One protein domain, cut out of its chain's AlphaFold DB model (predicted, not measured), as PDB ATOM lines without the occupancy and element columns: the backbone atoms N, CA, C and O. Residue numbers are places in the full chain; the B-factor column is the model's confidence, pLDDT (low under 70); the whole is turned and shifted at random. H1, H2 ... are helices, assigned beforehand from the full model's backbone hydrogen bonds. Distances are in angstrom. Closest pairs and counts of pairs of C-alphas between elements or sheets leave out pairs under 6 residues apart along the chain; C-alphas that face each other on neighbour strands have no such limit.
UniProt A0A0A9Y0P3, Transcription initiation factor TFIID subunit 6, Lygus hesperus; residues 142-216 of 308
ATOM      1  N   VAL A 142     244.612 226.160 127.740       91.38
ATOM      2  CA  VAL A 142     243.701 226.836 128.677       91.38
ATOM      3  C   VAL A 142     242.274 226.306 128.571       91.38
ATOM      4  O   VAL A 142     241.673 226.048 129.607       91.38
ATOM      5  N   LYS A 143     241.760 226.067 127.356       90.12
ATOM      6  CA  LYS A 143     240.424 225.481 127.158       90.12
ATOM      7  C   LYS A 143     240.277 224.131 127.855       90.12
ATOM      8  O   LYS A 143     239.423 223.971 128.714       90.12
ATOM      9  N   MET A 144     241.196 223.208 127.566       92.31
ATOM     10  CA  MET A 144     241.236 221.883 128.192       92.31
ATOM     11  C   MET A 144     241.317 221.982 129.723       92.31
ATOM     12  O   MET A 144     240.663 221.220 130.431       92.31
ATOM     13  N   ILE A 145     242.116 222.913 130.252       92.38
ATOM     14  CA  ILE A 145     242.225 223.131 131.699       92.38
ATOM     15  C   ILE A 145     240.898 223.656 132.270       92.38
ATOM     16  O   ILE A 145     240.467 223.163 133.310       92.38
ATOM     17  N   SER A 146     240.238 224.602 131.595       90.94
ATOM     18  CA  SER A 146     238.932 225.134 132.008       90.94
ATOM     19  C   SER A 146     237.856 224.051 132.024       90.94
ATOM     20  O   SER A 146     237.125 223.940 133.004       90.94
ATOM     21  N   ASP A 147     237.791 223.208 130.995       90.62
ATOM     22  CA  ASP A 147     236.806 222.123 130.922       90.62
ATOM     23  C   ASP A 147     237.019 221.111 132.065       90.62
ATOM     24  O   ASP A 147     236.074 220.668 132.723       90.62
ATOM     25  N   ARG A 148     238.283 220.805 132.394       90.00
ATOM     26  CA  ARG A 148     238.631 219.956 133.547       90.00
ATOM     27  C   ARG A 148     238.251 220.588 134.882       90.00
ATOM     28  O   ARG A 148     237.792 219.886 135.777       90.00
ATOM     29  N   MET A 149     238.453 221.894 135.031       90.81
ATOM     30  CA  MET A 149     238.030 222.633 136.221       90.81
ATOM     31  C   MET A 149     236.513 222.562 136.415       90.81
ATOM     32  O   MET A 149     236.046 222.363 137.533       90.81
ATOM     33  N   GLU A 150     235.737 222.679 135.337       90.06
ATOM     34  CA  GLU A 150     234.278 222.546 135.390       90.06
ATOM     35  C   GLU A 150     233.855 221.120 135.767       90.06
ATOM     36  O   GLU A 150     232.975 220.948 136.613       90.06
ATOM     37  N   ALA A 151     234.545 220.095 135.254       89.75
ATOM     38  CA  ALA A 151     234.338 218.711 135.680       89.75
ATOM     39  C   ALA A 151     234.618 218.522 137.186       89.75
ATOM     40  O   ALA A 151     233.775 217.993 137.909       89.75
ATOM     41  N   PHE A 152     235.750 219.024 137.691       89.38
ATOM     42  CA  PHE A 152     236.085 218.980 139.121       89.38
ATOM     43  C   PHE A 152     235.076 219.731 139.995       89.38
ATOM     44  O   PHE A 152     234.773 219.292 141.102       89.38
ATOM     45  N   ASN A 153     234.526 220.839 139.506       88.44
ATOM     46  CA  ASN A 153     233.533 221.607 140.244       88.44
ATOM     47  C   ASN A 153     232.169 220.894 140.320       88.44
ATOM     48  O   ASN A 153     231.504 220.957 141.357       88.44
ATOM     49  N   ASN A 154     231.766 220.209 139.245       87.50
ATOM     50  CA  ASN A 154     230.463 219.548 139.143       87.50
ATOM     51  C   ASN A 154     230.437 218.169 139.814       87.50
ATOM     52  O   ASN A 154     229.480 217.854 140.518       87.50
ATOM     53  N   THR A 155     231.471 217.349 139.609       85.38
ATOM     54  CA  THR A 155     231.495 215.944 140.059       85.38
ATOM     55  C   THR A 155     232.545 215.659 141.132       85.38
ATOM     56  O   THR A 155     232.640 214.529 141.603       85.38
ATOM     57  N   GLY A 156     233.377 216.641 141.488       83.38
ATOM     58  CA  GLY A 156     234.500 216.456 142.403       83.38
ATOM     59  C   GLY A 156     234.158 216.612 143.885       83.38
ATOM     60  O   GLY A 156     233.067 217.022 144.291       83.38
ATOM     61  N   THR A 157     235.150 216.285 144.708       88.44
ATOM     62  CA  THR A 157     235.116 216.404 146.171       88.44
ATOM     63  C   THR A 157     235.175 217.867 146.640       88.44
ATOM     64  O   THR A 157     235.437 218.784 145.858       88.44
ATOM     65  N   SER A 158     234.977 218.116 147.941       88.94
ATOM     66  CA  SER A 158     235.214 219.430 148.576       88.94
ATOM     67  C   SER A 158     236.600 219.992 148.234       88.94
ATOM     68  O   SER A 158     236.731 221.153 147.839       88.94
ATOM     69  N   SER A 159     237.628 219.144 148.305       87.94
ATOM     70  CA  SER A 159     239.006 219.491 147.956       87.94
ATOM     71  C   SER A 159     239.161 219.892 146.487       87.94
ATOM     72  O   SER A 159     239.927 220.805 146.188       87.94
ATOM     73  N   ASP A 160     238.445 219.243 145.566       91.62
ATOM     74  CA  ASP A 160     238.511 219.555 144.130       91.62
ATOM     75  C   ASP A 160     237.875 220.913 143.808       91.62
ATOM     76  O   ASP A 160     238.364 221.655 142.950       91.62
ATOM     77  N   LYS A 161     236.823 221.288 144.542       91.88
ATOM     78  CA  LYS A 161     236.208 222.619 144.444       91.88
ATOM     79  C   LYS A 161     237.171 223.706 144.917       91.88
ATOM     80  O   LYS A 161     237.363 224.696 144.215       91.88
ATOM     81  N   ILE A 162     237.842 223.492 146.052       91.88
ATOM     82  CA  ILE A 162     238.890 224.399 146.553       91.88
ATOM     83  C   ILE A 162     240.027 224.510 145.527       91.88
ATOM     84  O   ILE A 162     240.420 225.616 145.154       91.88
ATOM     85  N   ALA A 163     240.499 223.379 144.992       91.75
ATOM     86  CA  ALA A 163     241.528 223.344 143.955       91.75
ATOM     87  C   ALA A 163     241.136 224.170 142.723       91.75
ATOM     88  O   ALA A 163     241.941 224.941 142.203       91.75
ATOM     89  N   THR A 164     239.883 224.056 142.283       92.56
ATOM     90  CA  THR A 164     239.351 224.804 141.140       92.56
ATOM     91  C   THR A 164     239.408 226.313 141.373       92.56
ATOM     92  O   THR A 164     239.792 227.058 140.470       92.56
ATOM     93  N   VAL A 165     239.107 226.780 142.589       93.19
ATOM     94  CA  VAL A 165     239.242 228.199 142.959       93.19
ATOM     95  C   VAL A 165     240.700 228.654 142.863       93.19
ATOM     96  O   VAL A 165     240.973 229.687 142.248       93.19
ATOM     97  N   HIS A 166     241.641 227.873 143.400       94.12
ATOM     98  CA  HIS A 166     243.072 228.184 143.329       94.12
ATOM     99  C   HIS A 166     243.596 228.212 141.886       94.12
ATOM    100  O   HIS A 166     244.269 229.167 141.497       94.12
ATOM    101  N   ILE A 167     243.238 227.222 141.062       94.50
ATOM    102  CA  ILE A 167     243.625 227.174 139.643       94.50
ATOM    103  C   ILE A 167     243.040 228.373 138.889       94.50
ATOM    104  O   ILE A 167     243.756 229.049 138.148       94.50
ATOM    105  N   LYS A 168     241.758 228.692 139.109       93.25
ATOM    106  CA  LYS A 168     241.112 229.853 138.486       93.25
ATOM    107  C   LYS A 168     241.830 231.149 138.850       93.25
ATOM    108  O   LYS A 168     242.083 231.975 137.970       93.25
ATOM    109  N   HIS A 169     242.163 231.327 140.128       93.94
ATOM    110  CA  HIS A 169     242.892 232.495 140.608       93.94
ATOM    111  C   HIS A 169     244.269 232.613 139.944       93.94
ATOM    112  O   HIS A 169     244.604 233.673 139.415       93.94
ATOM    113  N   LEU A 170     245.025 231.514 139.897       94.12
ATOM    114  CA  LEU A 170     246.336 231.454 139.257       94.12
ATOM    115  C   LEU A 170     246.275 231.860 137.778       94.12
ATOM    116  O   LEU A 170     246.995 232.762 137.351       94.12
ATOM    117  N   LEU A 171     245.374 231.255 136.999       92.88
ATOM    118  CA  LEU A 171     245.239 231.554 135.569       92.88
ATOM    119  C   LEU A 171     244.782 232.996 135.323       92.88
ATOM    120  O   LEU A 171     245.301 233.667 134.431       92.88
ATOM    121  N   THR A 172     243.870 233.506 136.153       91.81
ATOM    122  CA  THR A 172     243.391 234.897 136.068       91.81
ATOM    123  C   THR A 172     244.475 235.906 136.454       91.81
ATOM    124  O   THR A 172     244.423 237.052 136.028       91.81
ATOM    125  N   LYS A 173     245.488 235.508 137.224       92.00
ATOM    126  CA  LYS A 173     246.663 236.338 137.520       92.00
ATOM    127  C   LYS A 173     247.708 236.268 136.399       92.00
ATOM    128  O   LYS A 173     248.278 237.293 136.034       92.00
ATOM    129  N   ALA A 174     247.964 235.075 135.868       91.31
ATOM    130  CA  ALA A 174     249.075 234.807 134.956       91.31
ATOM    131  C   ALA A 174     248.794 235.168 133.487       91.31
ATOM    132  O   ALA A 174     249.680 235.663 132.791       91.31
ATOM    133  N   LEU A 175     247.576 234.919 132.999       90.31
ATOM    134  CA  LEU A 175     247.245 235.029 131.574       90.31
ATOM    135  C   LEU A 175     246.935 236.452 131.078       90.31
ATOM    136  O   LEU A 175     247.363 236.772 129.968       90.31
ATOM    137  N   PRO A 176     246.250 237.345 131.825       89.06
ATOM    138  CA  PRO A 176     245.892 238.665 131.304       89.06
ATOM    139  C   PRO A 176     247.041 239.524 130.750       89.06
ATOM    140  O   PRO A 176     246.843 240.110 129.683       89.06
ATOM    141  N   PRO A 177     248.235 239.614 131.381       87.31
ATOM    142  CA  PRO A 177     249.334 240.387 130.797       87.31
ATOM    143  C   PRO A 177     249.794 239.822 129.445       87.31
ATOM    144  O   PRO A 177     250.161 240.597 128.567       87.31
ATOM    145  N   LEU A 178     249.714 238.502 129.245       86.25
ATOM    146  CA  LEU A 178     250.041 237.850 127.973       86.25
ATOM    147  C   LEU A 178     248.963 238.119 126.919       86.25
ATOM    148  O   LEU A 178     249.267 238.574 125.817       86.25
ATOM    149  N   LEU A 179     247.695 237.895 127.272       85.56
ATOM    150  CA  LEU A 179     246.557 238.067 126.364       85.56
ATOM    151  C   LEU A 179     246.436 239.499 125.853       85.56
ATOM    152  O   LEU A 179     246.181 239.710 124.670       85.56
ATOM    153  N   LYS A 180     246.711 240.480 126.713       84.56
ATOM    154  CA  LYS A 180     246.754 241.893 126.339       84.56
ATOM    155  C   LYS A 180     247.753 242.189 125.215       84.56
ATOM    156  O   LYS A 180     247.470 243.040 124.380       84.56
ATOM    157  N   THR A 181     248.913 241.528 125.216       84.12
ATOM    158  CA  THR A 181     249.947 241.713 124.179       84.12
ATOM    159  C   THR A 181     249.660 240.931 122.901       84.12
ATOM    160  O   THR A 181     250.092 241.339 121.830       84.12
ATOM    161  N   LEU A 182     248.934 239.817 123.012       81.56
ATOM    162  CA  LEU A 182     248.656 238.910 121.899       81.56
ATOM    163  C   LEU A 182     247.396 239.293 121.116       81.56
ATOM    164  O   LEU A 182     247.364 239.117 119.902       81.56
ATOM    165  N   ARG A 183     246.358 239.803 121.792       80.56
ATOM    166  CA  ARG A 183     245.090 240.182 121.155       80.56
ATOM    167  C   ARG A 183     245.026 241.681 120.890       80.56
ATOM    168  O   ARG A 183     245.149 242.494 121.812       80.56
ATOM    169  N   SER A 184     244.744 242.034 119.640       71.56
ATOM    170  CA  SER A 184     244.315 243.387 119.280       71.56
ATOM    171  C   SER A 184     242.825 243.557 119.611       71.56
ATOM    172  O   SER A 184     242.074 242.594 119.465       71.56
ATOM    173  N   PRO A 185     242.380 244.736 120.082       72.12
ATOM    174  CA  PRO A 185     240.953 245.001 120.276       72.12
ATOM    175  C   PRO A 185     240.200 244.861 118.937       72.12
ATOM    176  O   PRO A 185     240.778 245.198 117.901       72.12
ATOM    177  N   PRO A 186     238.932 244.398 118.928       70.06
ATOM    178  CA  PRO A 186     237.992 244.321 120.056       70.06
ATOM    179  C   PRO A 186     238.045 243.011 120.870       70.06
ATOM    180  O   PRO A 186     238.033 241.919 120.316       70.06
ATOM    181  N   ASP A 187     238.028 243.113 122.207       76.00
ATOM    182  CA  ASP A 187     237.896 241.947 123.097       76.00
ATOM    183  C   ASP A 187     236.412 241.548 123.208       76.00
ATOM    184  O   ASP A 187     235.657 242.133 123.993       76.00
ATOM    185  N   SER A 188     235.974 240.565 122.419       79.44
ATOM    186  CA  SER A 188     234.598 240.059 122.473       79.44
ATOM    187  C   SER A 188     234.432 238.980 123.556       79.44
ATOM    188  O   SER A 188     235.276 238.101 123.723       79.44
ATOM    189  N   LEU A 189     233.343 239.042 124.331       79.12
ATOM    190  CA  LEU A 189     233.090 238.081 125.417       79.12
ATOM    191  C   LEU A 189     232.921 236.645 124.899       79.12
ATOM    192  O   LEU A 189     233.404 235.703 125.528       79.12
ATOM    193  N   ASP A 190     232.258 236.481 123.757       78.81
ATOM    194  CA  ASP A 190     231.934 235.166 123.201       78.81
ATOM    195  C   ASP A 190     233.162 234.451 122.626       78.81
ATOM    196  O   ASP A 190     233.308 233.243 122.805       78.81
ATOM    197  N   GLU A 191     234.114 235.186 122.046       80.75
ATOM    198  CA  GLU A 191     235.394 234.625 121.599       80.75
ATOM    199  C   GLU A 191     236.244 234.167 122.792       80.75
ATOM    200  O   GLU A 191     236.787 233.066 122.786       80.75
ATOM    201  N   TYR A 192     236.277 234.941 123.886       80.50
ATOM    202  CA  TYR A 192     236.961 234.517 125.115       80.50
ATOM    203  C   TYR A 192     236.335 233.262 125.732       80.50
ATOM    204  O   TYR A 192     237.060 232.416 126.259       80.50
ATOM    205  N   ARG A 193     235.008 233.118 125.670       83.19
ATOM    206  CA  ARG A 193     234.314 231.899 126.111       83.19
ATOM    207  C   ARG A 193     234.624 230.712 125.204       83.19
ATOM    208  O   ARG A 193     234.857 229.616 125.709       83.19
ATOM    209  N   SER A 194     234.657 230.930 123.892       81.62
ATOM    210  CA  SER A 194     234.996 229.896 122.913       81.62
ATOM    211  C   SER A 194     236.427 229.383 123.098       81.62
ATOM    212  O   SER A 194     236.650 228.170 123.096       81.62
ATOM    213  N   ASP A 195     237.386 230.282 123.318       81.12
ATOM    214  CA  ASP A 195     238.811 229.935 123.345       81.12
ATOM    215  C   ASP A 195     239.308 229.446 124.701       81.12
ATOM    216  O   ASP A 195     240.238 228.643 124.760       81.12
ATOM    217  N   TYR A 196     238.719 229.934 125.794       82.38
ATOM    218  CA  TYR A 196     239.226 229.690 127.146       82.38
ATOM    219  C   TYR A 196     238.218 229.009 128.074       82.38
ATOM    220  O   TYR A 196     238.539 228.800 129.239       82.38
ATOM    221  N   GLY A 197     237.032 228.649 127.578       82.88
ATOM    222  CA  GLY A 197     235.956 228.031 128.354       82.88
ATOM    223  C   GLY A 197     234.986 229.052 128.957       82.88
ATOM    224  O   GLY A 197     235.285 230.244 129.075       82.88
ATOM    225  N   MET A 198     233.794 228.598 129.351       76.44
ATOM    226  CA  MET A 198     232.695 229.487 129.756       76.44
ATOM    227  C   MET A 198     233.004 230.253 131.051       76.44
ATOM    228  O   MET A 198     232.874 231.485 131.113       76.44
ATOM    229  N   SER A 199     233.429 229.531 132.091       78.94
ATOM    230  CA  SER A 199     233.671 230.099 133.421       78.94
ATOM    231  C   SER A 199     234.972 230.904 133.510       78.94
ATOM    232  O   SER A 199     235.004 231.970 134.143       78.94
ATOM    233  N   LEU A 200     236.042 230.426 132.869       84.56
ATOM    234  CA  LEU A 200     237.346 231.081 132.855       84.56
ATOM    235  C   LEU A 200     237.396 232.230 131.839       84.56
ATOM    236  O   LEU A 200     237.883 233.305 132.184       84.56
ATOM    237  N   GLY A 201     236.815 232.067 130.647       81.88
ATOM    238  CA  GLY A 201     236.773 233.094 129.601       81.88
ATOM    239  C   GLY A 201     236.124 234.398 130.063       81.88
ATOM    240  O   GLY A 201     236.682 235.474 129.851       81.88
ATOM    241  N   THR A 202     235.018 234.317 130.813       85.75
ATOM    242  CA  THR A 202     234.352 235.504 131.386       85.75
ATOM    243  C   THR A 202     235.256 236.239 132.395       85.75
ATOM    244  O   THR A 202     235.310 237.472 132.425       85.75
ATOM    245  N   SER A 203     236.005 235.490 133.214       86.94
ATOM    246  CA  SER A 203     236.937 236.066 134.198       86.94
ATOM    247  C   SER A 203     238.185 236.661 133.536       86.94
ATOM    248  O   SER A 203     238.631 237.737 133.930       86.94
ATOM    249  N   LEU A 204     238.712 236.003 132.499       86.25
ATOM    250  CA  LEU A 204     239.857 236.484 131.728       86.25
ATOM    251  C   LEU A 204     239.529 237.752 130.950       86.25
ATOM    252  O   LEU A 204     240.319 238.687 130.994       86.25
ATOM    253  N   HIS A 205     238.365 237.825 130.302       86.31
ATOM    254  CA  HIS A 205     237.930 239.032 129.594       86.31
ATOM    255  C   HIS A 205     237.872 240.245 130.531       86.31
ATOM    256  O   HIS A 205     238.519 241.261 130.277       86.31
ATOM    257  N   SER A 206     237.214 240.090 131.685       86.88
ATOM    258  CA  SER A 206     237.141 241.134 132.717       86.88
ATOM    259  C   SER A 206     238.533 241.568 133.204       86.88
ATOM    260  O   SER A 206     238.807 242.759 133.377       86.88
ATOM    261  N   ALA A 207     239.441 240.608 133.407       86.12
ATOM    262  CA  ALA A 207     240.805 240.876 133.856       86.12
ATOM    263  C   ALA A 207     241.669 241.555 132.779       86.12
ATOM    264  O   ALA A 207     242.446 242.455 133.105       86.12
ATOM    265  N   VAL A 208     241.521 241.177 131.505       86.75
ATOM    266  CA  VAL A 208     242.221 241.806 130.373       86.75
ATOM    267  C   VAL A 208     241.732 243.235 130.168       86.75
ATOM    268  O   VAL A 208     242.565 244.134 130.055       86.75
ATOM    269  N   LEU A 209     240.418 243.481 130.214       85.69
ATOM    270  CA  LEU A 209     239.864 244.836 130.149       85.69
ATOM    271  C   LEU A 209     240.443 245.727 131.250       85.69
ATOM    272  O   LEU A 209     240.967 246.808 130.970       85.69
ATOM    273  N   LYS A 210     240.451 245.241 132.498       86.50
ATOM    274  CA  LYS A 210     241.069 245.954 133.622       86.50
ATOM    275  C   LYS A 210     242.560 246.221 133.383       86.50
ATOM    276  O   LYS A 210     243.033 247.321 133.664       86.50
ATOM    277  N   ALA A 211     243.296 245.248 132.843       83.19
ATOM    278  CA  ALA A 211     244.720 245.379 132.535       83.19
ATOM    279  C   ALA A 211     245.018 246.342 131.367       83.19
ATOM    280  O   ALA A 211     246.131 246.872 131.277       83.19
ATOM    281  N   ARG A 212     244.067 246.573 130.453       81.88
ATOM    282  CA  ARG A 212     244.175 247.605 129.407       81.88
ATOM    283  C   ARG A 212     243.935 249.000 129.981       81.88
ATOM    284  O   ARG A 212     244.753 249.886 129.741       81.88
ATOM    285  N   ILE A 213     242.899 249.165 130.805       81.81
ATOM    286  CA  ILE A 213     242.571 250.450 131.447       81.81
ATOM    287  C   ILE A 213     243.708 250.912 132.370       81.81
ATOM    288  O   ILE A 213     244.069 252.087 132.376       81.81
ATOM    289  N   SER A 214     244.329 249.993 133.118       74.06
ATOM    290  CA  SER A 214     245.439 250.342 134.012       74.06
ATOM    291  C   SER A 214     246.697 250.821 133.278       74.06
ATOM    292  O   SER A 214     247.462 251.591 133.848       74.06
ATOM    293  N   SER A 215     246.918 250.427 132.016       60.75
ATOM    294  CA  SER A 215     248.051 250.940 131.223       60.75
ATOM    295  C   SER A 215     247.804 252.269 130.531       60.75
ATOM    296  O   SER A 215     248.762 252.951 130.193       60.75
ATOM    297  N   THR A 216     246.548 252.653 130.320       55.66
ATOM    298  CA  THR A 216     246.206 253.960 129.739       55.66
ATOM    299  C   THR A 216     246.294 255.110 130.755       55.66
ATOM    300  O   THR A 216     246.033 256.249 130.398       55.66
TER     301      THR A 216
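What this domain is: This is residues 142 to 216 of the 308 residues of the protein "Transcription initiation factor TFIID subunit 6" of Lygus hesperus (UniProt A0A0A9Y0P3). A helical hairpin, H1 and H2, makes one end of an elongated body, and the long helix H5 starts at the hairpin's open end and runs out to the other end. Two short helices pack across H5: H4 near its start, where it also meets the first residues of H1, and H3 farther along it. The printed part has 75 residues with five named helices, in the order H1, H2, H3, H4, H5, and no named strand; the class is all helix. The whole is compact, with a radius of gyration of the C-alphas of 12.9 A, and spans 42 by 21 by 14 A.

Where its parts are: H1, residues 142 to 155, begins with C-alpha 142 at (243.701, 226.836, 128.677) and is 19.9 A long from first to last C-alpha. H2, residues 158 to 174, is 24.8 A long and ends with C-alpha 174 at (249.075, 234.807, 134.956). H3, residues 176 to 182, and H4, residues 189 to 196, are short, at 9.8 A and 10.5 A. H5, residues 198 to 215, is 26.4 A long and ends with C-alpha 215 at (248.051, 250.940, 131.223).

How they stand to each other: H5 is the hub and touches the other four helices. With residues 198 to 200 it touches H1 at a steep tilt of 51 degrees, opposite ways; the closest C-alphas, of Ser 146 and Leu 200, are 6.2 A apart. It touches residues 168 to 172 of H2 the same way at a shallow tilt of 32 degrees, only just short of steep, with the C-alphas of Thr 172 and Leu 204 closest at 5.8 A. H4 touches residues 199 to 205 of H5 at a tilt of 68 degrees, only just steep, opposite ways; the closest C-alphas are those of Arg 193 and Gly 201, 4.4 A. H3 touches residues 204 to 212 of H5, about perpendicular at 80 degrees, with the C-alphas of Pro 176 and Val 208 closest at 4.9 A. In the hairpin, H1 and H2 touch at a shallow tilt of 23 degrees, opposite ways, closest at the C-alphas of Asn 153 and Lys 161, 5.1 A. H1 touches H4 with residues 142 to 146 alone, about perpendicular at 89 degrees, closest at the C-alphas of Lys 143 and Tyr 196, 4.4 A. H3 is apart from H1 and from H4, H2 is apart from H4, and H2 and H3 meet only through their link. Each O i to N i+4 pair is within hydrogen-bond range in H1, H2 and H4, against 2 of 3 in H3 and 11 of 14 in H5.

The domain as a whole: The two C-alphas farthest apart, those of Thr 157 and Thr 216, are 42.5 A apart. The printed part has no cut. No link is long: that from H3 to H4 is short, and the other three are tight. The mean pLDDT of the printed part is 85.4, and residues 215 to 216 are under 70.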